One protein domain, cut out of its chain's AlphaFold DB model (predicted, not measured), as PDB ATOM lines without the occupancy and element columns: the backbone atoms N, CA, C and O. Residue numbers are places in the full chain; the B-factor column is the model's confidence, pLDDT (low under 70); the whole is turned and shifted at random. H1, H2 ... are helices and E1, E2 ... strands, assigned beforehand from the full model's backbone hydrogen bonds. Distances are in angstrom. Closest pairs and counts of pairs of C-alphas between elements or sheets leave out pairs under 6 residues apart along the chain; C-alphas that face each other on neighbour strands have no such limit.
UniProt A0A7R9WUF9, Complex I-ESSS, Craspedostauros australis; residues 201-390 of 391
ATOM      1  N   MET A 201     116.893 -27.294 -10.925       94.31
ATOM      2  CA  MET A 201     117.514 -26.411 -11.925       94.31
ATOM      3  C   MET A 201     117.189 -24.934 -11.682       94.31
ATOM      4  O   MET A 201     118.054 -24.078 -11.882       94.31
ATOM      5  N   HIS A 202     115.955 -24.627 -11.277       92.31
ATOM      6  CA  HIS A 202     115.550 -23.269 -10.934       92.31
ATOM      7  C   HIS A 202     116.201 -22.806  -9.626       92.31
ATOM      8  O   HIS A 202     116.784 -21.727  -9.600       92.31
ATOM      9  N   HIS A 203     116.182 -23.646  -8.588       90.50
ATOM     10  CA  HIS A 203     116.789 -23.371  -7.286       90.50
ATOM     11  C   HIS A 203     118.271 -23.010  -7.403       90.50
ATOM     12  O   HIS A 203     118.704 -21.953  -6.951       90.50
ATOM     13  N   PHE A 204     119.052 -23.843  -8.089       92.25
ATOM     14  CA  PHE A 204     120.467 -23.565  -8.302       92.25
ATOM     15  C   PHE A 204     120.707 -22.522  -9.406       92.25
ATOM     16  O   PHE A 204     121.855 -22.248  -9.760       92.25
ATOM     17  N   GLY A 205     119.664 -21.905  -9.971       92.56
ATOM     18  CA  GLY A 205     119.760 -20.924 -11.054       92.56
ATOM     19  C   GLY A 205     120.579 -21.423 -12.245       92.56
ATOM     20  O   GLY A 205     121.265 -20.637 -12.900       92.56
ATOM     21  N   CYS A 206     120.527 -22.726 -12.536       90.75
ATOM     22  CA  CYS A 206     121.309 -23.339 -13.609       90.75
ATOM     23  C   CYS A 206     120.923 -22.791 -14.989       90.75
ATOM     24  O   CYS A 206     121.713 -22.859 -15.921       90.75
ATOM     25  N   MET A 207     119.719 -22.227 -15.123       85.44
ATOM     26  CA  MET A 207     119.223 -21.624 -16.365       85.44
ATOM     27  C   MET A 207     119.628 -20.151 -16.527       85.44
ATOM     28  O   MET A 207     119.771 -19.674 -17.650       85.44
ATOM     29  N   GLU A 208     119.807 -19.421 -15.425       82.69
ATOM     30  CA  GLU A 208     120.057 -17.972 -15.439       82.69
ATOM     31  C   GLU A 208     121.540 -17.640 -15.650       82.69
ATOM     32  O   GLU A 208     121.881 -16.603 -16.219       82.69
ATOM     33  N   HIS A 209     122.429 -18.557 -15.268       63.22
ATOM     34  CA  HIS A 209     123.879 -18.396 -15.384       63.22
ATOM     35  C   HIS A 209     124.481 -18.971 -16.669       63.22
ATOM     36  O   HIS A 209     125.700 -19.093 -16.774       63.22
ATOM     37  N   VAL A 210     123.654 -19.274 -17.674       59.31
ATOM     38  CA  VAL A 210     124.098 -19.807 -18.970       59.31
ATOM     39  C   VAL A 210     123.898 -18.762 -20.081       59.31
ATOM     40  O   VAL A 210     123.139 -18.991 -21.026       59.31
ATOM     41  N   PRO A 211     124.541 -17.575 -20.032       52.19
ATOM     42  CA  PRO A 211     124.570 -16.719 -21.203       52.19
ATOM     43  C   PRO A 211     125.358 -17.449 -22.293       52.19
ATOM     44  O   PRO A 211     126.505 -17.839 -22.104       52.19
ATOM     45  N   PHE A 212     124.731 -17.657 -23.446       50.81
ATOM     46  CA  PHE A 212     125.423 -18.106 -24.647       50.81
ATOM     47  C   PHE A 212     126.185 -16.906 -25.243       50.81
ATOM     48  O   PHE A 212     125.560 -15.861 -25.450       50.81
ATOM     49  N   PRO A 213     127.486 -17.008 -25.577       53.81
ATOM     50  CA  PRO A 213     128.378 -18.155 -25.405       53.81
ATOM     51  C   PRO A 213     128.812 -18.324 -23.944       53.81
ATOM     52  O   PRO A 213     129.259 -17.360 -23.321       53.81
ATOM     53  N   GLN A 214     128.697 -19.553 -23.427       56.44
ATOM     54  CA  GLN A 214     129.090 -19.871 -22.053       56.44
ATOM     55  C   GLN A 214     130.535 -19.413 -21.811       56.44
ATOM     56  O   GLN A 214     131.399 -19.705 -22.652       56.44
ATOM     57  N   PRO A 215     130.842 -18.728 -20.693       58.53
ATOM     58  CA  PRO A 215     132.223 -18.643 -20.250       58.53
ATOM     59  C   PRO A 215     132.757 -20.073 -20.181       58.53
ATOM     60  O   PRO A 215     132.063 -20.966 -19.708       58.53
ATOM     61  N   VAL A 216     133.947 -20.284 -20.741       60.28
ATOM     62  CA  VAL A 216     134.664 -21.565 -20.840       60.28
ATOM     63  C   VAL A 216     134.540 -22.320 -19.504       60.28
ATOM     64  O   VAL A 216     135.274 -22.035 -18.560       60.28
ATOM     65  N   THR A 217     133.554 -23.221 -19.393       69.12
ATOM     66  CA  THR A 217     133.209 -23.931 -18.151       69.12
ATOM     67  C   THR A 217     134.359 -24.841 -17.775       69.12
ATOM     68  O   THR A 217     134.606 -25.803 -18.496       69.12
ATOM     69  N   ARG A 218     135.062 -24.567 -16.673       87.25
ATOM     70  CA  ARG A 218     136.247 -25.327 -16.242       87.25
ATOM     71  C   ARG A 218     136.113 -26.831 -16.555       87.25
ATOM     72  O   ARG A 218     135.107 -27.463 -16.233       87.25
ATOM     73  N   ILE A 219     137.103 -27.372 -17.270       92.56
ATOM     74  CA  ILE A 219     137.234 -28.825 -17.420       92.56
ATOM     75  C   ILE A 219     137.595 -29.338 -16.036       92.56
ATOM     76  O   ILE A 219     138.553 -28.844 -15.434       92.56
ATOM     77  N   HIS A 220     136.779 -30.250 -15.529       94.31
ATOM     78  CA  HIS A 220     136.946 -30.783 -14.191       94.31
ATOM     79  C   HIS A 220     138.216 -31.616 -14.113       94.31
ATOM     80  O   HIS A 220     138.629 -32.245 -15.084       94.31
ATOM     81  N   ASP A 221     138.872 -31.539 -12.966       94.44
ATOM     82  CA  ASP A 221     140.039 -32.348 -12.658       94.44
ATOM     83  C   ASP A 221     139.628 -33.584 -11.850       94.44
ATOM     84  O   ASP A 221     138.499 -33.706 -11.366       94.44
ATOM     85  N   GLU A 222     140.570 -34.509 -11.676       93.62
ATOM     86  CA  GLU A 222     140.345 -35.735 -10.908       93.62
ATOM     87  C   GLU A 222     139.923 -35.450  -9.457       93.62
ATOM     88  O   GLU A 222     139.160 -36.214  -8.869       93.62
ATOM     89  N   GLY A 223     140.370 -34.324  -8.883       95.19
ATOM     90  CA  GLY A 223     139.968 -33.896  -7.542       95.19
ATOM     91  C   GLY A 223     138.470 -33.610  -7.453       95.19
ATOM     92  O   GLY A 223     137.819 -34.014  -6.491       95.19
ATOM     93  N   THR A 224     137.905 -32.989  -8.488       95.88
ATOM     94  CA  THR A 224     136.464 -32.729  -8.577       95.88
ATOM     95  C   THR A 224     135.664 -34.032  -8.636       95.88
ATOM     96  O   THR A 224     134.705 -34.203  -7.885       95.88
ATOM     97  N   TYR A 225     136.079 -34.985  -9.476       96.75
ATOM     98  CA  TYR A 225     135.409 -36.286  -9.562       96.75
ATOM     99  C   TYR A 225     135.571 -37.113  -8.281       96.75
ATOM    100  O   TYR A 225     134.605 -37.715  -7.818       96.75
ATOM    101  N   THR A 226     136.745 -37.074  -7.649       95.81
ATOM    102  CA  THR A 226     136.988 -37.713  -6.345       95.81
ATOM    103  C   THR A 226     136.053 -37.159  -5.270       95.81
ATOM    104  O   THR A 226     135.448 -37.932  -4.530       95.81
ATOM    105  N   PHE A 227     135.871 -35.834  -5.219       96.06
ATOM    106  CA  PHE A 227     134.913 -35.195  -4.317       96.06
ATOM    107  C   PHE A 227     133.476 -35.679  -4.568       96.06
ATOM    108  O   PHE A 227     132.797 -36.091  -3.629       96.06
ATOM    109  N   LEU A 228     133.024 -35.698  -5.828       97.19
ATOM    110  CA  LEU A 228     131.673 -36.152  -6.184       97.19
ATOM    111  C   LEU A 228     131.438 -37.626  -5.831       97.19
ATOM    112  O   LEU A 228     130.375 -37.971  -5.315       97.19
ATOM    113  N   ARG A 229     132.428 -38.495  -6.073       96.94
ATOM    114  CA  ARG A 229     132.370 -39.913  -5.686       96.94
ATOM    115  C   ARG A 229     132.291 -40.065  -4.169       96.94
ATOM    116  O   ARG A 229     131.463 -40.833  -3.695       96.94
ATOM    117  N   GLY A 230     133.080 -39.295  -3.414       95.75
ATOM    118  CA  GLY A 230     133.016 -39.267  -1.951       95.75
ATOM    119  C   GLY A 230     131.637 -38.849  -1.431       95.75
ATOM    120  O   GLY A 230     131.064 -39.550  -0.600       95.75
ATOM    121  N   ALA A 231     131.067 -37.772  -1.981       97.12
ATOM    122  CA  ALA A 231     129.720 -37.307  -1.640       97.12
ATOM    123  C   ALA A 231     128.637 -38.344  -1.987       97.12
ATOM    124  O   ALA A 231     127.696 -38.551  -1.225       97.12
ATOM    125  N   TYR A 232     128.771 -39.034  -3.121       97.94
ATOM    126  CA  TYR A 232     127.889 -40.143  -3.474       97.94
ATOM    127  C   TYR A 232     127.988 -41.283  -2.452       97.94
ATOM    128  O   TYR A 232     126.972 -41.694  -1.889       97.94
ATOM    129  N   THR A 233     129.202 -41.764  -2.173       96.88
ATOM    130  CA  THR A 233     129.436 -42.873  -1.242       96.88
ATOM    131  C   THR A 233     128.967 -42.544   0.174       96.88
ATOM    132  O   THR A 233     128.404 -43.421   0.823       96.88
ATOM    133  N   SER A 234     129.093 -41.296   0.644       96.56
ATOM    134  CA  SER A 234     128.568 -40.895   1.960       96.56
ATOM    135  C   SER A 234     127.037 -40.916   2.034       96.56
ATOM    136  O   SER A 234     126.479 -41.033   3.120       96.56
ATOM    137  N   ILE A 235     126.343 -40.796   0.898       97.00
ATOM    138  CA  ILE A 235     124.875 -40.792   0.840       97.00
ATOM    139  C   ILE A 235     124.308 -42.201   0.721       97.00
ATOM    140  O   ILE A 235     123.331 -42.525   1.398       97.00
ATOM    141  N   VAL A 236     124.868 -43.025  -0.169       97.44
ATOM    142  CA  VAL A 236     124.369 -44.394  -0.373       97.44
ATOM    143  C   VAL A 236     124.966 -45.392   0.620       97.44
ATOM    144  O   VAL A 236     124.364 -46.432   0.868       97.44
ATOM    145  N   GLY A 237     126.109 -45.061   1.218       96.75
ATOM    146  CA  GLY A 237     126.901 -45.951   2.060       96.75
ATOM    147  C   GLY A 237     127.891 -46.800   1.247       96.75
ATOM    148  O   GLY A 237     127.643 -47.110   0.077       96.75
ATOM    149  N   PRO A 238     129.018 -47.215   1.850       95.50
ATOM    150  CA  PRO A 238     130.068 -47.964   1.155       95.50
ATOM    151  C   PRO A 238     129.581 -49.310   0.599       95.50
ATOM    152  O   PRO A 238     129.959 -49.677  -0.511       95.50
ATOM    153  N   ASP A 239     128.691 -50.003   1.315       96.19
ATOM    154  CA  ASP A 239     128.174 -51.319   0.911       96.19
ATOM    155  C   ASP A 239     127.197 -51.257  -0.273       96.19
ATOM    156  O   ASP A 239     127.057 -52.228  -1.020       96.19
ATOM    157  N   ALA A 240     126.506 -50.126  -0.447       96.56
ATOM    158  CA  ALA A 240     125.558 -49.922  -1.541       96.56
ATOM    159  C   ALA A 240     126.171 -49.174  -2.735       96.56
ATOM    160  O   ALA A 240     125.579 -49.161  -3.816       96.56
ATOM    161  N   SER A 241     127.347 -48.560  -2.558       96.38
ATOM    162  CA  SER A 241     128.078 -47.884  -3.627       96.38
ATOM    163  C   SER A 241     128.455 -48.871  -4.730       96.38
ATOM    164  O   SER A 241     129.112 -49.885  -4.496       96.38
ATOM    165  N   ASN A 242     128.081 -48.556  -5.971       95.19
ATOM    166  CA  ASN A 242     128.486 -49.338  -7.138       95.19
ATOM    167  C   ASN A 242     129.810 -48.860  -7.764       95.19
ATOM    168  O   ASN A 242     130.305 -49.507  -8.693       95.19
ATOM    169  N   ILE A 243     130.373 -47.755  -7.264       95.00
ATOM    170  CA  ILE A 243     131.660 -47.208  -7.700       95.00
ATOM    171  C   ILE A 243     132.793 -47.906  -6.924       95.00
ATOM    172  O   ILE A 243     132.685 -48.042  -5.701       95.00
ATOM    173  N   PRO A 244     133.872 -48.361  -7.594       91.56
ATOM    174  CA  PRO A 244     135.033 -48.948  -6.935       91.56
ATOM    175  C   PRO A 244     135.637 -48.033  -5.866       91.56
ATOM    176  O   PRO A 244     135.680 -46.819  -6.026       91.56
ATOM    177  N   ALA A 245     136.207 -48.635  -4.819       86.56
ATOM    178  CA  ALA A 245     136.869 -47.897  -3.743       86.56
ATOM    179  C   ALA A 245     138.105 -47.106  -4.203       86.56
ATOM    180  O   ALA A 245     138.535 -46.205  -3.495       86.56
ATOM    181  N   ASN A 246     138.692 -47.440  -5.361       88.94
ATOM    182  CA  ASN A 246     139.763 -46.644  -5.949       88.94
ATOM    183  C   ASN A 246     139.151 -45.473  -6.731       88.94
ATOM    184  O   ASN A 246     138.657 -45.691  -7.842       88.94
ATOM    185  N   PRO A 247     139.208 -44.237  -6.207       79.12
ATOM    186  CA  PRO A 247     138.579 -43.110  -6.859       79.12
ATOM    187  C   PRO A 247     139.367 -42.645  -8.081       79.12
ATOM    188  O   PRO A 247     138.849 -41.807  -8.781       79.12
ATOM    189  N   PHE A 248     140.573 -43.136  -8.374       85.44
ATOM    190  CA  PHE A 248     141.401 -42.600  -9.468       85.44
ATOM    191  C   PHE A 248     141.295 -43.389 -10.778       85.44
ATOM    192  O   PHE A 248     141.976 -43.080 -11.759       85.44
ATOM    193  N   GLU A 249     140.497 -44.458 -10.808       87.75
ATOM    194  CA  GLU A 249     140.357 -45.277 -12.006       87.75
ATOM    195  C   GLU A 249     139.351 -44.642 -12.976       87.75
ATOM    196  O   GLU A 249     138.146 -44.625 -12.727       87.75
ATOM    197  N   SER A 250     139.843 -44.138 -14.112       92.12
ATOM    198  CA  SER A 250     138.977 -43.701 -15.212       92.12
ATOM    199  C   SER A 250     138.234 -44.896 -15.807       92.12
ATOM    200  O   SER A 250     138.832 -45.950 -16.039       92.12
ATOM    201  N   ALA A 251     136.951 -44.727 -16.131       96.44
ATOM    202  CA  ALA A 251     136.194 -45.786 -16.784       96.44
ATOM    203  C   ALA A 251     136.460 -45.879 -18.301       96.44
ATOM    204  O   ALA A 251     135.975 -46.798 -18.969       96.44
ATOM    205  N   PHE A 252     137.279 -44.977 -18.858       97.94
ATOM    206  CA  PHE A 252     137.744 -45.057 -20.241       97.94
ATOM    207  C   PHE A 252     138.834 -46.121 -20.438       97.94
ATOM    208  O   PHE A 252     139.843 -46.165 -19.740       97.94
ATOM    209  N   HIS A 253     138.681 -46.920 -21.494       97.94
ATOM    210  CA  HIS A 253     139.610 -47.990 -21.894       97.94
ATOM    211  C   HIS A 253     140.568 -47.584 -23.019       97.94
ATOM    212  O   HIS A 253     141.409 -48.371 -23.457       97.94
ATOM    213  N   VAL A 254     140.423 -46.364 -23.534       98.31
ATOM    214  CA  VAL A 254     141.180 -45.844 -24.677       98.31
ATOM    215  C   VAL A 254     141.807 -44.497 -24.326       98.31
ATOM    216  O   VAL A 254     141.198 -43.722 -23.599       98.31
ATOM    217  N   PRO A 255     142.990 -44.155 -24.861       98.19
ATOM    218  CA  PRO A 255     143.575 -42.836 -24.657       98.19
ATOM    219  C   PRO A 255     142.699 -41.710 -25.227       98.19
ATOM    220  O   PRO A 255     142.416 -41.676 -26.430       98.19
ATOM    221  N   TYR A 256     142.341 -40.748 -24.379       98.44
ATOM    222  CA  TYR A 256     141.489 -39.609 -24.729       98.44
ATOM    223  C   TYR A 256     142.004 -38.290 -24.131       98.44
ATOM    224  O   TYR A 256     142.955 -38.269 -23.342       98.44
ATOM    225  N   TYR A 257     141.409 -37.178 -24.554       97.75
ATOM    226  CA  TYR A 257     141.509 -35.867 -23.913       97.75
ATOM    227  C   TYR A 257     140.159 -35.151 -23.958       97.75
ATOM    228  O   TYR A 257     139.353 -35.387 -24.860       97.75
ATOM    229  N   VAL A 258     139.947 -34.246 -23.007       97.19
ATOM    230  CA  VAL A 258     138.808 -33.329 -23.006       97.19
ATOM    231  C   VAL A 258     139.188 -32.061 -23.768       97.19
ATOM    232  O   VAL A 258     140.260 -31.492 -23.550       97.19
ATOM    233  N   ALA A 259     138.319 -31.599 -24.661       95.88
ATOM    234  CA  ALA A 259     138.475 -30.312 -25.335       95.88
ATOM    235  C   ALA A 259     137.121 -29.647 -25.602       95.88
ATOM    236  O   ALA A 259     136.062 -30.241 -25.406       95.88
ATOM    237  N   TYR A 260     137.160 -28.394 -26.054       94.44
ATOM    238  CA  TYR A 260     135.964 -27.646 -26.427       94.44
ATOM    239  C   TYR A 260     135.581 -27.865 -27.887       94.44
ATOM    240  O   TYR A 260     136.405 -27.726 -28.791       94.44
ATOM    241  N   TYR A 261     134.295 -28.112 -28.108       92.50
ATOM    242  CA  TYR A 261     133.636 -28.125 -29.397       92.50
ATOM    243  C   TYR A 261     132.708 -26.901 -29.526       92.50
ATOM    244  O   TYR A 261     131.842 -26.708 -28.667       92.50
ATOM    245  N   PRO A 262     132.819 -26.081 -30.593       87.81
ATOM    246  CA  PRO A 262     132.167 -24.768 -30.674       87.81
ATOM    247  C   PRO A 262     130.655 -24.729 -30.415       87.81
ATOM    248  O   PRO A 262     130.148 -23.715 -29.950       87.81
ATOM    249  N   THR A 263     129.926 -25.803 -30.730       88.12
ATOM    250  CA  THR A 263     128.461 -25.851 -30.589       88.12
ATOM    251  C   THR A 263     127.967 -26.762 -29.469       88.12
ATOM    252  O   THR A 263     126.777 -26.741 -29.182       88.12
ATOM    253  N   MET A 264     128.842 -27.584 -28.880       91.06
ATOM    254  CA  MET A 264     128.469 -28.597 -27.877       91.06
ATOM    255  C   MET A 264     129.137 -28.361 -26.516       91.06
ATOM    256  O   MET A 264     128.784 -29.012 -25.546       91.06
ATOM    257  N   GLY A 265     130.078 -27.416 -26.413       92.06
ATOM    258  CA  GLY A 265     130.806 -27.173 -25.169       92.06
ATOM    259  C   GLY A 265     131.934 -28.182 -24.981       92.06
ATOM    260  O   GLY A 265     132.724 -28.388 -25.898       92.06
ATOM    261  N   ARG A 266     132.056 -28.778 -23.795       94.00
ATOM    262  CA  ARG A 266     133.098 -29.773 -23.489       94.00
ATOM    263  C   ARG A 266     132.801 -31.093 -24.203       94.00
ATOM    264  O   ARG A 266     131.644 -31.423 -24.429       94.00
ATOM    265  N   GLY A 267     133.836 -31.839 -24.569       96.50
ATOM    266  CA  GLY A 267     133.688 -33.122 -25.244       96.50
ATOM    267  C   GLY A 267     134.914 -34.011 -25.116       96.50
ATOM    268  O   GLY A 267     136.020 -33.520 -24.885       96.50
ATOM    269  N   ILE A 268     134.711 -35.310 -25.325       98.38
ATOM    270  CA  ILE A 268     135.768 -36.325 -25.303       98.38
ATOM    271  C   ILE A 268     136.307 -36.582 -26.708       98.38
ATOM    272  O   ILE A 268     135.548 -36.890 -27.624       98.38
ATOM    273  N   PHE A 269     137.626 -36.492 -26.870       98.50
ATOM    274  CA  PHE A 269     138.331 -36.680 -28.138       98.50
ATOM    275  C   PHE A 269     139.406 -37.756 -28.016       98.50
ATOM    276  O   PHE A 269     140.056 -37.905 -26.981       98.50
ATOM    277  N   THR A 270     139.638 -38.504 -29.089       98.56
ATOM    278  CA  THR A 270     140.594 -39.619 -29.081       98.56
ATOM    279  C   THR A 270     142.041 -39.140 -29.247       98.56
ATOM    280  O   THR A 270     142.344 -38.295 -30.092       98.56
ATOM    281  N   LYS A 271     142.986 -39.709 -28.484       98.44
ATOM    282  CA  LYS A 271     144.440 -39.477 -28.671       98.44
ATOM    283  C   LYS A 271     145.075 -40.413 -29.704       98.44
ATOM    284  O   LYS A 271     146.240 -40.238 -30.050       98.44
ATOM    285  N   GLN A 272     144.336 -41.407 -30.189       98.31
ATOM    286  CA  GLN A 272     144.810 -42.398 -31.153       98.31
ATOM    287  C   GLN A 272     143.660 -42.911 -32.024       98.31
ATOM    288  O   GLN A 272     142.493 -42.713 -31.696       98.31
ATOM    289  N   ASN A 273     143.991 -43.601 -33.118       98.62
ATOM    290  CA  ASN A 273     142.986 -44.335 -33.882       98.62
ATOM    291  C   ASN A 273     142.426 -45.482 -33.028       98.62
ATOM    292  O   ASN A 273     143.189 -46.211 -32.391       98.62
ATOM    293  N   ILE A 274     141.108 -45.661 -33.043       98.62
ATOM    294  CA  ILE A 274     140.409 -46.720 -32.316       98.62
ATOM    295  C   ILE A 274     139.746 -47.646 -33.339       98.62
ATOM    296  O   ILE A 274     138.950 -47.166 -34.155       98.62
ATOM    297  N   PRO A 275     140.039 -48.957 -33.323       98.69
ATOM    298  CA  PRO A 275     139.373 -49.914 -34.194       98.69
ATOM    299  C   PRO A 275     137.857 -49.937 -33.981       98.69
ATOM    300  O   PRO A 275     137.349 -49.582 -32.918       98.69
ATOM    301  N   ASN A 276     137.130 -50.421 -34.985       98.56
ATOM    302  CA  ASN A 276     135.714 -50.738 -34.828       98.56
ATOM    303  C   ASN A 276     135.516 -51.812 -33.740       98.56
ATOM    304  O   ASN A 276     136.356 -52.703 -33.597       98.56
ATOM    305  N   ASN A 277     134.387 -51.770 -33.032       98.25
ATOM    306  CA  ASN A 277     134.000 -52.741 -32.015       98.25
ATOM    307  C   ASN A 277     134.961 -52.816 -30.811       98.25
ATOM    308  O   ASN A 277     135.147 -53.882 -30.224       98.25
ATOM    309  N   THR A 278     135.582 -51.694 -30.449       98.56
ATOM    310  CA  THR A 278     136.440 -51.563 -29.260       98.56
ATOM    311  C   THR A 278     135.651 -50.930 -28.118       98.56
ATOM    312  O   THR A 278     134.913 -49.976 -28.358       98.56
ATOM    313  N   VAL A 279     135.799 -51.452 -26.896       98.44
ATOM    314  CA  VAL A 279     135.238 -50.830 -25.683       98.44
ATOM    315  C   VAL A 279     135.974 -49.517 -25.442       98.44
ATOM    316  O   VAL A 279     137.201 -49.515 -25.380       98.44
ATOM    317  N   VAL A 280     135.242 -48.411 -25.326       98.50
ATOM    318  CA  VAL A 280     135.822 -47.091 -25.045       98.50
ATOM    319  C   VAL A 280     135.572 -46.637 -23.618       98.50
ATOM    320  O   VAL A 280     136.469 -46.030 -23.051       98.50
ATOM    321  N   TRP A 281     134.417 -46.959 -23.036       98.38
ATOM    322  CA  TRP A 281     134.010 -46.553 -21.687       98.38
ATOM    323  C   TRP A 281     133.084 -47.612 -21.075       98.38
ATOM    324  O   TRP A 281     132.438 -48.363 -21.816       98.38
ATOM    325  N   ASP A 282     133.026 -47.695 -19.750       97.12
ATOM    326  CA  ASP A 282     132.062 -48.520 -19.020       97.12
ATOM    327  C   ASP A 282     131.472 -47.797 -17.805       97.12
ATOM    328  O   ASP A 282     131.954 -46.756 -17.386       97.12
ATOM    329  N   ASP A 283     130.417 -48.351 -17.224       96.06
ATOM    330  CA  ASP A 283     129.666 -47.699 -16.149       96.06
ATOM    331  C   ASP A 283     130.273 -47.853 -14.744       96.06
ATOM    332  O   ASP A 283     129.586 -47.619 -13.749       96.06
ATOM    333  N   ARG A 284     131.556 -48.224 -14.614       96.06
ATOM    334  CA  ARG A 284     132.189 -48.402 -13.292       96.06
ATOM    335  C   ARG A 284     132.281 -47.112 -12.483       96.06
ATOM    336  O   ARG A 284     132.293 -47.185 -11.261       96.06
ATOM    337  N   ALA A 285     132.344 -45.961 -13.146       95.69
ATOM    338  CA  ALA A 285     132.357 -44.654 -12.494       95.69
ATOM    339  C   ALA A 285     130.972 -43.980 -12.453       95.69
ATOM    340  O   ALA A 285     130.865 -42.842 -11.998       95.69
ATOM    341  N   ALA A 286     129.912 -44.651 -12.916       97.06
ATOM    342  CA  ALA A 286     128.563 -44.107 -12.871       97.06
ATOM    343  C   ALA A 286     127.926 -44.376 -11.503       97.06
ATOM    344  O   ALA A 286     127.700 -45.528 -11.145       97.06
ATOM    345  N   ALA A 287     127.606 -43.331 -10.745       97.88
ATOM    346  CA  ALA A 287     126.843 -43.443  -9.505       97.88
ATOM    347  C   ALA A 287     125.412 -43.891  -9.801       97.88
ATOM    348  O   ALA A 287     124.760 -43.316 -10.671       97.88
ATOM    349  N   ARG A 288     124.920 -44.889  -9.065       97.75
ATOM    350  CA  ARG A 288     123.554 -45.416  -9.182       97.75
ATOM    351  C   ARG A 288     122.717 -45.021  -7.968       97.75
ATOM    352  O   ARG A 288     123.124 -45.273  -6.834       97.75
ATOM    353  N   PHE A 289     121.528 -44.475  -8.209       98.00
ATOM    354  CA  PHE A 289     120.554 -44.106  -7.179       98.00
ATOM    355  C   PHE A 289     119.280 -44.925  -7.359       98.00
ATOM    356  O   PHE A 289     118.656 -44.907  -8.424       98.00
ATOM    357  N   THR A 290     118.889 -45.634  -6.302       97.25
ATOM    358  CA  THR A 290     117.677 -46.464  -6.291       97.25
ATOM    359  C   THR A 290     116.445 -45.689  -5.835       97.25
ATOM    360  O   THR A 290     115.326 -46.145  -6.057       97.25
ATOM    361  N   THR A 291     116.630 -44.504  -5.244       96.19
ATOM    362  CA  THR A 291     115.552 -43.589  -4.838       96.19
ATOM    363  C   THR A 291     115.880 -42.145  -5.224       96.19
ATOM    364  O   THR A 291     117.050 -41.764  -5.311       96.19
ATOM    365  N   ALA A 292     114.857 -41.308  -5.427       95.19
ATOM    366  CA  ALA A 292     115.078 -39.880  -5.662       95.19
ATOM    367  C   ALA A 292     115.688 -39.175  -4.453       95.19
ATOM    368  O   ALA A 292     116.548 -38.319  -4.634       95.19
ATOM    369  N   GLN A 293     115.321 -39.553  -3.225       94.62
ATOM    370  CA  GLN A 293     115.876 -38.947  -2.013       94.62
ATOM    371  C   GLN A 293     117.405 -39.065  -1.951       94.62
ATOM    372  O   GLN A 293     118.060 -38.110  -1.543       94.62
ATOM    373  N   GLN A 294     118.000 -40.182  -2.392       96.50
ATOM    374  CA  GLN A 294     119.464 -40.286  -2.473       96.50
ATOM    375  C   GLN A 294     120.045 -39.267  -3.469       96.50
ATOM    376  O   GLN A 294     121.028 -38.595  -3.168       96.50
ATOM    377  N   TYR A 295     119.420 -39.110  -4.637       97.50
ATOM    378  CA  TYR A 295     119.879 -38.157  -5.648       97.50
ATOM    379  C   TYR A 295     119.711 -36.696  -5.201       97.50
ATOM    380  O   TYR A 295     120.638 -35.901  -5.338       97.50
ATOM    381  N   ARG A 296     118.576 -36.341  -4.584       95.56
ATOM    382  CA  ARG A 296     118.339 -34.999  -4.022       95.56
ATOM    383  C   ARG A 296     119.357 -34.649  -2.940       95.56
ATOM    384  O   ARG A 296     119.905 -33.551  -2.961       95.56
ATOM    385  N   LYS A 297     119.667 -35.595  -2.043       95.00
ATOM    386  CA  LYS A 297     120.731 -35.424  -1.042       95.00
ATOM    387  C   LYS A 297     122.081 -35.123  -1.691       95.00
ATOM    388  O   LYS A 297     122.806 -34.291  -1.164       95.00
ATOM    389  N   LEU A 298     122.397 -35.746  -2.833       97.31
ATOM    390  CA  LEU A 298     123.648 -35.466  -3.546       97.31
ATOM    391  C   LEU A 298     123.652 -34.051  -4.114       97.31
ATOM    392  O   LEU A 298     124.637 -33.338  -3.976       97.31
ATOM    393  N   LEU A 299     122.551 -33.627  -4.729       96.81
ATOM    394  CA  LEU A 299     122.442 -32.270  -5.260       96.81
ATOM    395  C   LEU A 299     122.608 -31.204  -4.166       96.81
ATOM    396  O   LEU A 299     123.224 -30.173  -4.420       96.81
ATOM    397  N   LEU A 300     122.090 -31.461  -2.962       94.31
ATOM    398  CA  LEU A 300     122.183 -30.551  -1.815       94.31
ATOM    399  C   LEU A 300     123.533 -30.615  -1.081       94.31
ATOM    400  O   LEU A 300     123.876 -29.673  -0.374       94.31
ATOM    401  N   SER A 301     124.306 -31.697  -1.231       95.81
ATOM    402  CA  SER A 301     125.593 -31.867  -0.540       95.81
ATOM    403  C   SER A 301     126.794 -31.313  -1.309       95.81
ATOM    404  O   SER A 301     127.900 -31.255  -0.767       95.81
ATOM    405  N   VAL A 302     126.606 -30.903  -2.566       96.88
ATOM    406  CA  VAL A 302     127.685 -30.402  -3.424       96.88
ATOM    407  C   VAL A 302     127.558 -28.896  -3.671       96.88
ATOM    408  O   VAL A 302     126.459 -28.342  -3.640       96.88
ATOM    409  N   PRO A 303     128.666 -28.193  -3.977       95.44
ATOM    410  CA  PRO A 303     128.609 -26.799  -4.390       95.44
ATOM    411  C   PRO A 303     127.642 -26.577  -5.558       95.44
ATOM    412  O   PRO A 303     127.643 -27.333  -6.529       95.44
ATOM    413  N   ARG A 304     126.897 -25.468  -5.513       93.56
ATOM    414  CA  ARG A 304     125.867 -25.081  -6.498       93.56
ATOM    415  C   ARG A 304     126.260 -25.300  -7.967       93.56
ATOM    416  O   ARG A 304     125.455 -25.776  -8.760       93.56
ATOM    417  N   HIS A 305     127.493 -24.965  -8.346       92.25
ATOM    418  CA  HIS A 305     127.966 -25.133  -9.725       92.25
ATOM    419  C   HIS A 305     128.109 -26.608 -10.139       92.25
ATOM    420  O   HIS A 305     127.779 -26.946 -11.272       92.25
ATOM    421  N   LEU A 306     128.527 -27.490  -9.223       95.94
ATOM    422  CA  LEU A 306     128.579 -28.934  -9.463       95.94
ATOM    423  C   LEU A 306     127.184 -29.561  -9.438       95.94
ATOM    424  O   LEU A 306     126.929 -30.481 -10.206       95.94
ATOM    425  N   ALA A 307     126.258 -29.041  -8.625       96.31
ATOM    426  CA  ALA A 307     124.861 -29.475  -8.664       96.31
ATOM    427  C   ALA A 307     124.234 -29.218 -10.047       96.31
ATOM    428  O   ALA A 307     123.547 -30.082 -10.589       96.31
ATOM    429  N   CYS A 308     124.529 -28.066 -10.664       94.94
ATOM    430  CA  CYS A 308     124.104 -27.780 -12.036       94.94
ATOM    431  C   CYS A 308     124.717 -28.731 -13.070       94.94
ATOM    432  O   CYS A 308     124.016 -29.152 -13.987       94.94
ATOM    433  N   ASP A 309     125.995 -29.083 -12.923       95.31
ATOM    434  CA  ASP A 309     126.635 -30.083 -13.778       95.31
ATOM    435  C   ASP A 309     125.970 -31.466 -13.608       95.31
ATOM    436  O   ASP A 309     125.561 -32.075 -14.596       95.31
ATOM    437  N   LEU A 310     125.739 -31.925 -12.371       97.00
ATOM    438  CA  LEU A 310     125.033 -33.182 -12.084       97.00
ATOM    439  C   LEU A 310     123.617 -33.201 -12.678       97.00
ATOM    440  O   LEU A 310     123.202 -34.198 -13.260       97.00
ATOM    441  N   LEU A 311     122.874 -32.098 -12.598       96.12
ATOM    442  CA  LEU A 311     121.542 -31.995 -13.205       96.12
ATOM    443  C   LEU A 311     121.550 -32.167 -14.730       96.12
ATOM    444  O   LEU A 311     120.490 -32.421 -15.308       96.12
ATOM    445  N   VAL A 312     122.702 -32.018 -15.389       94.38
ATOM    446  CA  VAL A 312     122.883 -32.233 -16.831       94.38
ATOM    447  C   VAL A 312     123.480 -33.610 -17.131       94.38
ATOM    448  O   VAL A 312     123.094 -34.217 -18.125       94.38
ATOM    449  N   TRP A 313     124.392 -34.104 -16.294       96.44
ATOM    450  CA  TRP A 313     125.118 -35.361 -16.522       96.44
ATOM    451  C   TRP A 313     124.378 -36.612 -16.070       96.44
ATOM    452  O   TRP A 313     124.722 -37.716 -16.485       96.44
ATOM    453  N   CYS A 314     123.390 -36.456 -15.196       97.81
ATOM    454  CA  CYS A 314     122.587 -37.574 -14.745       97.81
ATOM    455  C   CYS A 314     121.454 -37.879 -15.728       97.81
ATOM    456  O   CYS A 314     120.925 -36.983 -16.388       97.81
ATOM    457  N   TYR A 315     121.062 -39.146 -15.790       97.75
ATOM    458  CA  TYR A 315     120.005 -39.676 -16.650       97.75
ATOM    459  C   TYR A 315     119.210 -40.749 -15.909       97.75
ATOM    460  O   TYR A 315     119.700 -41.383 -14.969       97.75
ATOM    461  N   ALA A 316     117.966 -40.960 -16.329       97.88
ATOM    462  CA  ALA A 316     117.147 -42.039 -15.799       97.88
ATOM    463  C   ALA A 316     117.291 -43.263 -16.700       97.88
ATOM    464  O   ALA A 316     117.314 -43.145 -17.918       97.88
ATOM    465  N   MET A 317     117.340 -44.459 -16.130       96.62
ATOM    466  CA  MET A 317     117.346 -45.707 -16.890       96.62
ATOM    467  C   MET A 317     116.166 -46.575 -16.504       96.62
ATOM    468  O   MET A 317     115.667 -46.534 -15.382       96.62
ATOM    469  N   LYS A 318     115.722 -47.414 -17.440       96.56
ATOM    470  CA  LYS A 318     114.685 -48.403 -17.162       96.56
ATOM    471  C   LYS A 318     115.262 -49.541 -16.318       96.56
ATOM    472  O   LYS A 318     116.125 -50.276 -16.784       96.56
ATOM    473  N   ALA A 319     114.687 -49.754 -15.140       95.94
ATOM    474  CA  ALA A 319     115.063 -50.827 -14.226       95.94
ATOM    475  C   ALA A 319     113.797 -51.599 -13.815       95.94
ATOM    476  O   ALA A 319     113.160 -51.237 -12.829       95.94
ATOM    477  N   PRO A 320     113.368 -52.623 -14.581       94.19
ATOM    478  CA  PRO A 320     112.093 -53.315 -14.354       94.19
ATOM    479  C   PRO A 320     111.951 -53.954 -12.969       94.19
ATOM    480  O   PRO A 320     110.829 -54.109 -12.499       94.19
ATOM    481  N   ASP A 321     113.076 -54.310 -12.353       95.06
ATOM    482  CA  ASP A 321     113.134 -54.957 -11.041       95.06
ATOM    483  C   ASP A 321     113.219 -53.946  -9.880       95.06
ATOM    484  O   ASP A 321     113.160 -54.343  -8.718       95.06
ATOM    485  N   SER A 322     113.354 -52.647 -10.177       95.94
ATOM    486  CA  SER A 322     113.308 -51.579  -9.170       95.94
ATOM    487  C   SER A 322     111.864 -51.249  -8.779       95.94
ATOM    488  O   SER A 322     110.941 -51.405  -9.583       95.94
ATOM    489  N   GLU A 323     111.672 -50.723  -7.568       94.44
ATOM    490  CA  GLU A 323     110.364 -50.296  -7.046       94.44
ATOM    491  C   GLU A 323     109.644 -49.309  -7.983       94.44
ATOM    492  O   GLU A 323     108.442 -49.431  -8.227       94.44
ATOM    493  N   TYR A 324     110.394 -48.378  -8.576       94.12
ATOM    494  CA  TYR A 324     109.873 -47.315  -9.440       94.12
ATOM    495  C   TYR A 324     109.840 -47.704 -10.930       94.12
ATOM    496  O   TYR A 324     109.360 -46.949 -11.784       94.12
ATOM    497  N   GLY A 325     110.357 -48.886 -11.289       96.31
ATOM    498  CA  GLY A 325     110.559 -49.297 -12.681       96.31
ATOM    499  C   GLY A 325     111.615 -48.464 -13.428       96.31
ATOM    500  O   GLY A 325     111.681 -48.523 -14.665       96.31
ATOM    501  N   ALA A 326     112.396 -47.669 -12.698       97.62
ATOM    502  CA  ALA A 326     113.469 -46.806 -13.164       97.62
ATOM    503  C   ALA A 326     114.498 -46.592 -12.042       97.62
ATOM    504  O   ALA A 326     114.186 -46.780 -10.872       97.62
ATOM    505  N   GLU A 327     115.710 -46.199 -12.414       97.62
ATOM    506  CA  GLU A 327     116.790 -45.792 -11.506       97.62
ATOM    507  C   GLU A 327     117.514 -44.587 -12.109       97.62
ATOM    508  O   GLU A 327     117.432 -44.369 -13.320       97.62
ATOM    509  N   LEU A 328     118.222 -43.810 -11.288       98.12
ATOM    510  CA  LEU A 328     119.021 -42.683 -11.775       98.12
ATOM    511  C   LEU A 328     120.497 -43.062 -11.806       98.12
ATOM    512  O   LEU A 328     120.995 -43.737 -10.904       98.12
ATOM    513  N   PHE A 329     121.186 -42.593 -12.836       98.06
ATOM    514  CA  PHE A 329     122.617 -42.767 -13.014       98.06
ATOM    515  C   PHE A 329     123.273 -41.410 -13.233       98.06
ATOM    516  O   PHE A 329     122.698 -40.553 -13.897       98.06
ATOM    517  N   CYS A 330     124.472 -41.226 -12.691       98.12
ATOM    518  CA  CYS A 330     125.290 -40.037 -12.900       98.12
ATOM    519  C   CYS A 330     126.715 -40.466 -13.212       98.12
ATOM    520  O   CYS A 330     127.348 -41.106 -12.374       98.12
ATOM    521  N   ASP A 331     127.243 -40.104 -14.374       97.50
ATOM    522  CA  ASP A 331     128.630 -40.419 -14.705       97.50
ATOM    523  C   ASP A 331     129.554 -39.504 -13.881       97.50
ATOM    524  O   ASP A 331     129.611 -38.296 -14.103       97.50
ATOM    525  N   LEU A 332     130.250 -40.057 -12.880       97.31
ATOM    526  CA  LEU A 332     131.144 -39.302 -11.990       97.31
ATOM    527  C   LEU A 332     132.600 -39.409 -12.455       97.31
ATOM    528  O   LEU A 332     133.508 -39.629 -11.657       97.31
ATOM    529  N   ASP A 333     132.820 -39.301 -13.760       97.25
ATOM    530  CA  ASP A 333     134.122 -39.188 -14.415       97.25
ATOM    531  C   ASP A 333     133.987 -38.382 -15.717       97.25
ATOM    532  O   ASP A 333     132.928 -37.814 -16.008       97.25
ATOM    533  N   ASP A 334     135.041 -38.341 -16.530       97.62
ATOM    534  CA  ASP A 334     135.025 -37.680 -17.840       97.62
ATOM    535  C   ASP A 334     133.957 -38.252 -18.808       97.62
ATOM    536  O   ASP A 334     133.655 -37.629 -19.828       97.62
ATOM    537  N   GLY A 335     133.340 -39.405 -18.508       97.19
ATOM    538  CA  GLY A 335     132.208 -39.965 -19.255       97.19
ATOM    539  C   GLY A 335     131.010 -39.017 -19.304       97.19
ATOM    540  O   GLY A 335     130.347 -38.927 -20.337       97.19
ATOM    541  N   SER A 336     130.841 -38.192 -18.265       97.12
ATOM    542  CA  SER A 336     129.864 -37.091 -18.206       97.12
ATOM    543  C   SER A 336     129.983 -36.065 -19.342       97.12
ATOM    544  O   SER A 336     129.055 -35.298 -19.601       97.12
ATOM    545  N   LEU A 337     131.126 -36.032 -20.036       97.31
ATOM    546  CA  LEU A 337     131.413 -35.121 -21.144       97.31
ATOM    547  C   LEU A 337     131.235 -35.792 -22.520       97.31
ATOM    548  O   LEU A 337     131.561 -35.200 -23.557       97.31
ATOM    549  N   LEU A 338     130.754 -37.039 -22.563       97.50
ATOM    550  CA  LEU A 338     130.427 -37.739 -23.800       97.50
ATOM    551  C   LEU A 338     129.145 -37.146 -24.389       97.50
ATOM    552  O   LEU A 338     128.060 -37.391 -23.882       97.50
ATOM    553  N   ASN A 339     129.254 -36.372 -25.468       97.69
ATOM    554  CA  ASN A 339     128.097 -35.702 -26.067       97.69
ATOM    555  C   ASN A 339     127.224 -36.643 -26.898       97.69
ATOM    556  O   ASN A 339     127.705 -37.593 -27.523       97.69
ATOM    557  N   THR A 340     125.948 -36.282 -27.015       97.44
ATOM    558  CA  THR A 340     125.064 -36.903 -27.997       97.44
ATOM    559  C   THR A 340     125.303 -36.377 -29.416       97.44
ATOM    560  O   THR A 340     125.536 -35.185 -29.647       97.44
ATOM    561  N   ALA A 341     125.235 -37.264 -30.405       97.19
ATOM    562  CA  ALA A 341     125.277 -36.901 -31.811       97.19
ATOM    563  C   ALA A 341     123.968 -36.223 -32.247       97.19
ATOM    564  O   ALA A 341     122.886 -36.783 -32.109       97.19
ATOM    565  N   SER A 342     124.052 -35.069 -32.920       92.88
ATOM    566  CA  SER A 342     122.857 -34.402 -33.476       92.88
ATOM    567  C   SER A 342     122.159 -35.196 -34.590       92.88
ATOM    568  O   SER A 342     121.017 -34.904 -34.938       92.88
ATOM    569  N   PHE A 343     122.859 -36.161 -35.193       95.69
ATOM    570  CA  PHE A 343     122.342 -37.010 -36.261       95.69
ATOM    571  C   PHE A 343     122.757 -38.464 -36.022       95.69
ATOM    572  O   PHE A 343     123.939 -38.700 -35.752       95.69
ATOM    573  N   PRO A 344     121.867 -39.448 -36.255       96.19
ATOM    574  CA  PRO A 344     122.192 -40.866 -36.074       96.19
ATOM    575  C   PRO A 344     123.429 -41.332 -36.858       96.19
ATOM    576  O   PRO A 344     124.173 -42.191 -36.407       96.19
ATOM    577  N   ALA A 345     123.701 -40.735 -38.025       96.94
ATOM    578  CA  ALA A 345     124.869 -41.069 -38.844       96.94
ATOM    579  C   ALA A 345     126.218 -40.642 -38.228       96.94
ATOM    580  O   ALA A 345     127.266 -41.075 -38.705       96.94
ATOM    581  N   HIS A 346     126.206 -39.767 -37.219       97.62
ATOM    582  CA  HIS A 346     127.411 -39.301 -36.531       97.62
ATOM    583  C   HIS A 346     127.702 -40.078 -35.242       97.62
ATOM    584  O   HIS A 346     128.806 -39.945 -34.717       97.62
ATOM    585  N   VAL A 347     126.761 -40.903 -34.766       98.19
ATOM    586  CA  VAL A 347     126.967 -41.793 -33.618       98.19
ATOM    587  C   VAL A 347     128.122 -42.738 -33.940       98.19
ATOM    588  O   VAL A 347     128.050 -43.547 -34.870       98.19
ATOM    589  N   ASN A 348     129.216 -42.615 -33.193       98.50
ATOM    590  CA  ASN A 348     130.407 -43.447 -33.359       98.50
ATOM    591  C   ASN A 348     130.703 -44.311 -32.127       98.50
ATOM    592  O   ASN A 348     131.588 -45.164 -32.200       98.50
ATOM    593  N   VAL A 349     129.922 -44.153 -31.056       98.31
ATOM    594  CA  VAL A 349     129.934 -44.983 -29.854       98.31
ATOM    595  C   VAL A 349     128.503 -45.393 -29.501       98.31
ATOM    596  O   VAL A 349     127.595 -44.573 -29.568       98.31
ATOM    597  N   GLN A 350     128.291 -46.655 -29.129       97.88
ATOM    598  CA  GLN A 350     126.977 -47.182 -28.759       97.88
ATOM    599  C   GLN A 350     127.054 -48.046 -27.499       97.88
ATOM    600  O   GLN A 350     127.979 -48.852 -27.362       97.88
ATOM    601  N   GLU A 351     126.060 -47.914 -26.620       96.88
ATOM    602  CA  GLU A 351     125.910 -48.772 -25.446       96.88
ATOM    603  C   GLU A 351     125.581 -50.214 -25.853       96.88
ATOM    604  O   GLU A 351     124.758 -50.479 -26.733       96.88
ATOM    605  N   ARG A 352     126.226 -51.177 -25.194       96.50
ATOM    606  CA  ARG A 352     125.887 -52.595 -25.261       96.50
ATOM    607  C   ARG A 352     126.030 -53.241 -23.881       96.50
ATOM    608  O   ARG A 352     126.855 -52.795 -23.081       96.50
ATOM    609  N   PRO A 353     125.299 -54.341 -23.622       95.94
ATOM    610  CA  PRO A 353     125.530 -55.156 -22.439       95.94
ATOM    611  C   PRO A 353     126.958 -55.709 -22.440       95.94
ATOM    612  O   PRO A 353     127.364 -56.419 -23.364       95.94
ATOM    613  N   GLY A 354     127.711 -55.375 -21.403       94.19
ATOM    614  CA  GLY A 354     129.024 -55.913 -21.101       94.19
ATOM    615  C   GLY A 354     128.963 -57.137 -20.180       94.19
ATOM    616  O   GLY A 354     127.886 -57.640 -19.830       94.19
ATOM    617  N   PRO A 355     130.132 -57.652 -19.765       93.38
ATOM    618  CA  PRO A 355     130.225 -58.742 -18.801       93.38
ATOM    619  C   PRO A 355     129.505 -58.406 -17.488       93.38
ATOM    620  O   PRO A 355     129.553 -57.273 -17.013       93.38
ATOM    621  N   ASN A 356     128.865 -59.408 -16.880       91.44
ATOM    622  CA  ASN A 356     128.152 -59.287 -15.600       91.44
ATOM    623  C   ASN A 356     126.993 -58.271 -15.600       91.44
ATOM    624  O   ASN A 356     126.609 -57.787 -14.541       91.44
ATOM    625  N   GLY A 357     126.439 -57.942 -16.772       89.62
ATOM    626  CA  GLY A 357     125.322 -57.002 -16.885       89.62
ATOM    627  C   GLY A 357     125.715 -55.531 -16.740       89.62
ATOM    628  O   GLY A 357     124.827 -54.689 -16.689       89.62
ATOM    629  N   ARG A 358     127.019 -55.217 -16.701       92.69
ATOM    630  CA  ARG A 358     127.515 -53.835 -16.766       92.69
ATOM    631  C   ARG A 358     127.283 -53.229 -18.137       92.69
ATOM    632  O   ARG A 358     127.270 -53.952 -19.133       92.69
ATOM    633  N   ARG A 359     127.156 -51.910 -18.209       95.12
ATOM    634  CA  ARG A 359     127.041 -51.197 -19.483       95.12
ATOM    635  C   ARG A 359     128.424 -50.873 -20.016       95.12
ATOM    636  O   ARG A 359     129.314 -50.446 -19.284       95.12
ATOM    637  N   GLN A 360     128.610 -51.107 -21.306       97.69
ATOM    638  CA  GLN A 360     129.854 -50.804 -21.997       97.69
ATOM    639  C   GLN A 360     129.553 -50.083 -23.296       97.69
ATOM    640  O   GLN A 360     128.635 -50.431 -24.032       97.69
ATOM    641  N   PHE A 361     130.365 -49.085 -23.598       98.31
ATOM    642  CA  PHE A 361     130.246 -48.277 -24.793       98.31
ATOM    643  C   PHE A 361     131.267 -48.777 -25.814       98.31
ATOM    644  O   PHE A 361     132.464 -48.833 -25.534       98.31
ATOM    645  N   TYR A 362     130.795 -49.169 -26.996       98.56
ATOM    646  CA  TYR A 362     131.618 -49.720 -28.071       98.56
ATOM    647  C   TYR A 362     131.654 -48.787 -29.269       98.56
ATOM    648  O   TYR A 362     130.628 -48.228 -29.660       98.56
ATOM    649  N   THR A 363     132.805 -48.695 -29.929       98.56
ATOM    650  CA  THR A 363     132.886 -48.020 -31.225       98.56
ATOM    651  C   THR A 363     132.021 -48.731 -32.276       98.56
ATOM    652  O   THR A 363     132.035 -49.961 -32.389       98.56
ATOM    653  N   THR A 364     131.262 -47.968 -33.068       98.31
ATOM    654  CA  THR A 364     130.413 -48.495 -34.165       98.31
ATOM    655  C   THR A 364     131.127 -48.518 -35.519       98.31
ATOM    656  O   THR A 364     130.649 -49.118 -36.486       98.31
ATOM    657  N   ARG A 365     132.288 -47.862 -35.588       98.19
ATOM    658  CA  ARG A 365     133.203 -47.794 -36.727       98.19
ATOM    659  C   ARG A 365     134.622 -47.535 -36.227       98.19
ATOM    660  O   ARG A 365     134.835 -47.293 -35.045       98.19
ATOM    661  N   GLU A 366     135.592 -47.543 -37.133       98.50
ATOM    662  CA  GLU A 366     136.914 -46.998 -36.826       98.50
ATOM    663  C   GLU A 366     136.804 -45.489 -36.538       98.50
ATOM    664  O   GLU A 366     136.130 -44.757 -37.274       98.50
ATOM    665  N   ILE A 367     137.453 -45.038 -35.464       98.69
ATOM    666  CA  ILE A 367     137.507 -43.634 -35.039       98.69
ATOM    667  C   ILE A 367     138.939 -43.146 -35.219       98.69
ATOM    668  O   ILE A 367     139.872 -43.777 -34.726       98.69
ATOM    669  N   ARG A 368     139.138 -42.035 -35.931       98.62
ATOM    670  CA  ARG A 368     140.479 -41.473 -36.139       98.62
ATOM    671  C   ARG A 368     140.926 -40.665 -34.928       98.62
ATOM    672  O   ARG A 368     140.098 -40.150 -34.184       98.62
ATOM    673  N   ILE A 369     142.238 -40.516 -34.774       98.44
ATOM    674  CA  ILE A 369     142.844 -39.586 -33.818       98.44
ATOM    675  C   ILE A 369     142.237 -38.181 -33.948       98.44
ATOM    676  O   ILE A 369     142.108 -37.646 -35.050       98.44
ATOM    677  N   GLY A 370     141.879 -37.584 -32.814       98.06
ATOM    678  CA  GLY A 370     141.293 -36.250 -32.734       98.06
ATOM    679  C   GLY A 370     139.815 -36.173 -33.118       98.06
ATOM    680  O   GLY A 370     139.253 -35.084 -33.066       98.06
ATOM    681  N   GLU A 371     139.165 -37.283 -33.483       98.44
ATOM    682  CA  GLU A 371     137.705 -37.310 -33.585       98.44
ATOM    683  C   GLU A 371     137.067 -37.293 -32.190       98.44
ATOM    684  O   GLU A 371     137.596 -37.868 -31.235       98.44
ATOM    685  N   GLN A 372     135.908 -36.644 -32.091       98.31
ATOM    686  CA  GLN A 372     135.082 -36.647 -30.890       98.31
ATOM    687  C   GLN A 372     134.342 -37.983 -30.755       98.31
ATOM    688  O   GLN A 372     133.828 -38.508 -31.746       98.31
ATOM    689  N   LEU A 373     134.255 -38.513 -29.539       98.62
ATOM    690  CA  LEU A 373     133.372 -39.624 -29.203       98.62
ATOM    691  C   LEU A 373     131.946 -39.091 -29.014       98.62
ATOM    692  O   LEU A 373     131.731 -38.143 -28.260       98.62
ATOM    693  N   LEU A 374     130.991 -39.681 -29.728       98.44
ATOM    694  CA  LEU A 374     129.592 -39.272 -29.771       98.44
ATOM    695  C   LEU A 374     128.681 -40.496 -29.651       98.44
ATOM    696  O   LEU A 374     128.815 -41.451 -30.427       98.44
ATOM    697  N   CYS A 375     127.729 -40.437 -28.724       98.12
ATOM    698  CA  CYS A 375     126.719 -41.474 -28.507       98.12
ATOM    699  C   CYS A 375     125.303 -40.990 -28.862       98.12
ATOM    700  O   CYS A 375     125.099 -39.848 -29.278       98.12
ATOM    701  N   ASP A 376     124.312 -41.866 -28.737       97.50
ATOM    702  CA  ASP A 376     122.898 -41.494 -28.762       97.50
ATOM    703  C   ASP A 376     122.361 -41.571 -27.330       97.50
ATOM    704  O   ASP A 376     122.335 -42.654 -26.751       97.50
ATOM    705  N   TYR A 377     121.964 -40.440 -26.739       97.12
ATOM    706  CA  TYR A 377     121.391 -40.453 -25.387       97.12
ATOM    707  C   TYR A 377     120.042 -41.168 -25.355       97.12
ATOM    708  O   TYR A 377     119.698 -41.765 -24.342       97.12
ATOM    709  N   GLY A 378     119.305 -41.184 -26.471       96.06
ATOM    710  CA  GLY A 378     118.023 -41.879 -26.558       96.06
ATOM    711  C   GLY A 378     118.130 -43.400 -26.417       96.06
ATOM    712  O   GLY A 378     117.112 -44.048 -26.172       96.06
ATOM    713  N   ASP A 379     119.335 -43.972 -26.541       93.50
ATOM    714  CA  ASP A 379     119.564 -45.405 -26.328       93.50
ATOM    715  C   ASP A 379     119.482 -45.793 -24.837       93.50
ATOM    716  O   ASP A 379     119.169 -46.949 -24.536       93.50
ATOM    717  N   PHE A 380     119.720 -44.854 -23.911       93.56
ATOM    718  CA  PHE A 380     119.824 -45.155 -22.478       93.56
ATOM    719  C   PHE A 380     119.071 -44.201 -21.546       93.56
ATOM    720  O   PHE A 380     118.579 -44.658 -20.513       93.56
ATOM    721  N   ASP A 381     118.925 -42.921 -21.901       95.62
ATOM    722  CA  ASP A 381     118.144 -41.959 -21.125       95.62
ATOM    723  C   ASP A 381     116.648 -42.204 -21.340       95.62
ATOM    724  O   ASP A 381     116.035 -41.890 -22.366       95.62
ATOM    725  N   TYR A 382     116.046 -42.817 -20.334       96.25
ATOM    726  CA  TYR A 382     114.627 -43.049 -20.244       96.25
ATOM    727  C   TYR A 382     113.953 -41.814 -19.647       96.25
ATOM    728  O   TYR A 382     113.681 -41.770 -18.453       96.25
ATOM    729  N   GLU A 383     113.611 -40.834 -20.488       94.88
ATOM    730  CA  GLU A 383     113.009 -39.554 -20.067       94.88
ATOM    731  C   GLU A 383     111.788 -39.729 -19.137       94.88
ATOM    732  O   GLU A 383     111.647 -39.044 -18.126       94.88
ATOM    733  N   ALA A 384     110.929 -40.718 -19.409       96.62
ATOM    734  CA  ALA A 384     109.767 -41.030 -18.567       96.62
ATOM    735  C   ALA A 384     110.122 -41.713 -17.227       96.62
ATOM    736  O   ALA A 384     109.223 -42.051 -16.455       96.62
ATOM    737  N   GLY A 385     111.403 -41.965 -16.970       96.38
ATOM    738  CA  GLY A 385     111.948 -42.473 -15.719       96.38
ATOM    739  C   GLY A 385     112.071 -41.394 -14.647       96.38
ATOM    740  O   GLY A 385     111.817 -41.704 -13.488       96.38
ATOM    741  N   TRP A 386     112.344 -40.136 -15.016       96.12
ATOM    742  CA  TRP A 386     112.448 -39.035 -14.046       96.12
ATOM    743  C   TRP A 386     111.169 -38.871 -13.210       96.12
ATOM    744  O   TRP A 386     111.251 -39.062 -11.994       96.12
ATOM    745  N   PRO A 387     109.964 -38.726 -13.809       95.69
ATOM    746  CA  PRO A 387     108.746 -38.555 -13.015       95.69
ATOM    747  C   PRO A 387     108.375 -39.805 -12.213       95.69
ATOM    748  O   PRO A 387     107.699 -39.707 -11.195       95.69
ATOM    749  N   LYS A 388     108.805 -40.994 -12.657       95.44
ATOM    750  CA  LYS A 388     108.588 -42.247 -11.915       95.44
ATOM    751  C   LYS A 388     109.426 -42.320 -10.651       95.44
ATOM    752  O   LYS A 388     108.960 -42.878  -9.666       95.44
ATOM    753  N   MET A 389     110.628 -41.755 -10.697       94.75
ATOM    754  CA  MET A 389     111.485 -41.598  -9.527       94.75
ATOM    755  C   MET A 389     110.993 -40.477  -8.606       94.75
ATOM    756  O   MET A 389     111.467 -40.386  -7.484       94.75
ATOM    757  N   GLY A 390     110.047 -39.637  -9.044       92.88
ATOM    758  CA  GLY A 390     109.636 -38.432  -8.321       92.88
ATOM    759  C   GLY A 390     110.547 -37.231  -8.587       92.88
ATOM    760  O   GLY A 390     110.595 -36.315  -7.774       92.88
TER     761      GLY A 390
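What this domain is: This is residues 201 to 390 of the 391 residues of the protein "Complex I-ESSS" of Craspedostauros australis (UniProt A0A7R9WUF9). Picture two unequal halves with the short helix H4 between them: in one half a small three-stranded sheet, E4, E6 and E5, has H1, H2 and H5 over one face, and in the other, rich in loops, lie a second small sheet, E3, E8 and E7, and the strand hairpin E1 and E2. H2 and H3 form a helical hairpin, of which H3 only grazes the first sheet. The printed part has 190 residues with five named helices and eight named strands, in the order H1 E1 E2 E3 E4 H2 H3 E5 E6 H4 E7 E8 H5; the sheets are antiparallel, and the class is mixed, helices and strands, with 87 residues, under half, in named elements. The whole is compact, with a radius of gyration of the C-alphas of 16.3 A, and rounded, with spans of 42 by 42 by 33 A.

How they stand to each other: Begin at E6, residues 326 to 331, the inner strand between the edge strands E4, residues 286 to 289, and E5, residues 314 to 318. Beside E4, N 287 and O 330 are within hydrogen-bond range at 2.8 A; in the hairpin E5 and E6, N 317 and O 327 are 2.8 A apart. Three helices on one face of this sheet make two layers, helices over strands: H1, residues 222 to 236, H2, residues 292 to 301, and H5, residues 383 to 389. H2, at a height over the sheet of 10.7 A, runs along the strands, at 3 degrees to E6 on the local plane. H5, at a height of 7.1 A, runs across the strands, at 85 degrees to E5 on the local plane; the closest C-alphas, of Ala 316 and Gly 385, are 5.2 A apart. H1 touches H2 with residues 231 to 236 alone, at a steep tilt of 46 degrees, opposite ways; the closest C-alphas, of Tyr 232 and Leu 298, are 6.3 A apart. H3, residues 304 to 313, touches H2 at a steep tilt of 37 degrees, only just past shallow, opposite ways, with the C-alphas of Leu 299 and Ala 307 closest at 5.0 A. E4, H2 H3 and E5 form a split strand-helix-strand unit, two strands running the same way with E6 between them, and its crossover is right-handed. Walk on to H4, residues 334 to 337, which is near H3; its C-alpha 337 is 5.1 A from that of Gly 267, the closest pair with E2, residues 265 to 270. E2 and E1, residues 256 to 261, are a hairpin, with N 259 and O 267 at 3.0 A. In the other sheet, E8, residues 359 to 363, is the inner strand between E3, residues 279 to 282, and E7, residues 349 to 353; N 280 and O 361 are 2.8 A apart, as are N 352 and O 360. In H1, H2 and H3 every O i to N i+4 pair is within hydrogen-bond range; H5 has 1 of 3, with 3 of 4 O i to N i+3 pairs, and H4 is too short for an O i to N i+4 pair.

Where its parts are: Find C-alpha 222 at (140.345, -35.735, -10.908); from there H1 runs 21.0 A to C-alpha 236. H2 and H3 measure 14.2 A and 14.4 A, H5 10.8 A and H4 5.5 A. E6 begins at C-alpha 326, at (113.469, -46.806, -13.164), and is 16.5 A long; E5 is 13.6 A and E4 9.8 A. E2 is 16.3 A and E1 14.7 A, while E8 is 13.5 A, E7 13.3 A and E3 7.7 A. H5 ends at C-alpha 389, at (111.485, -41.598, -9.527).

The domain as a whole: The C-alphas farthest apart, those of His 203 and Pro 275, are 44.0 A apart. The printed part has no cut. The links H1 to E1, H4 to E7 and E8 to H5 are long. Look to residues 209 to 217 for pLDDT under 70; the mean of the printed part is 93.9.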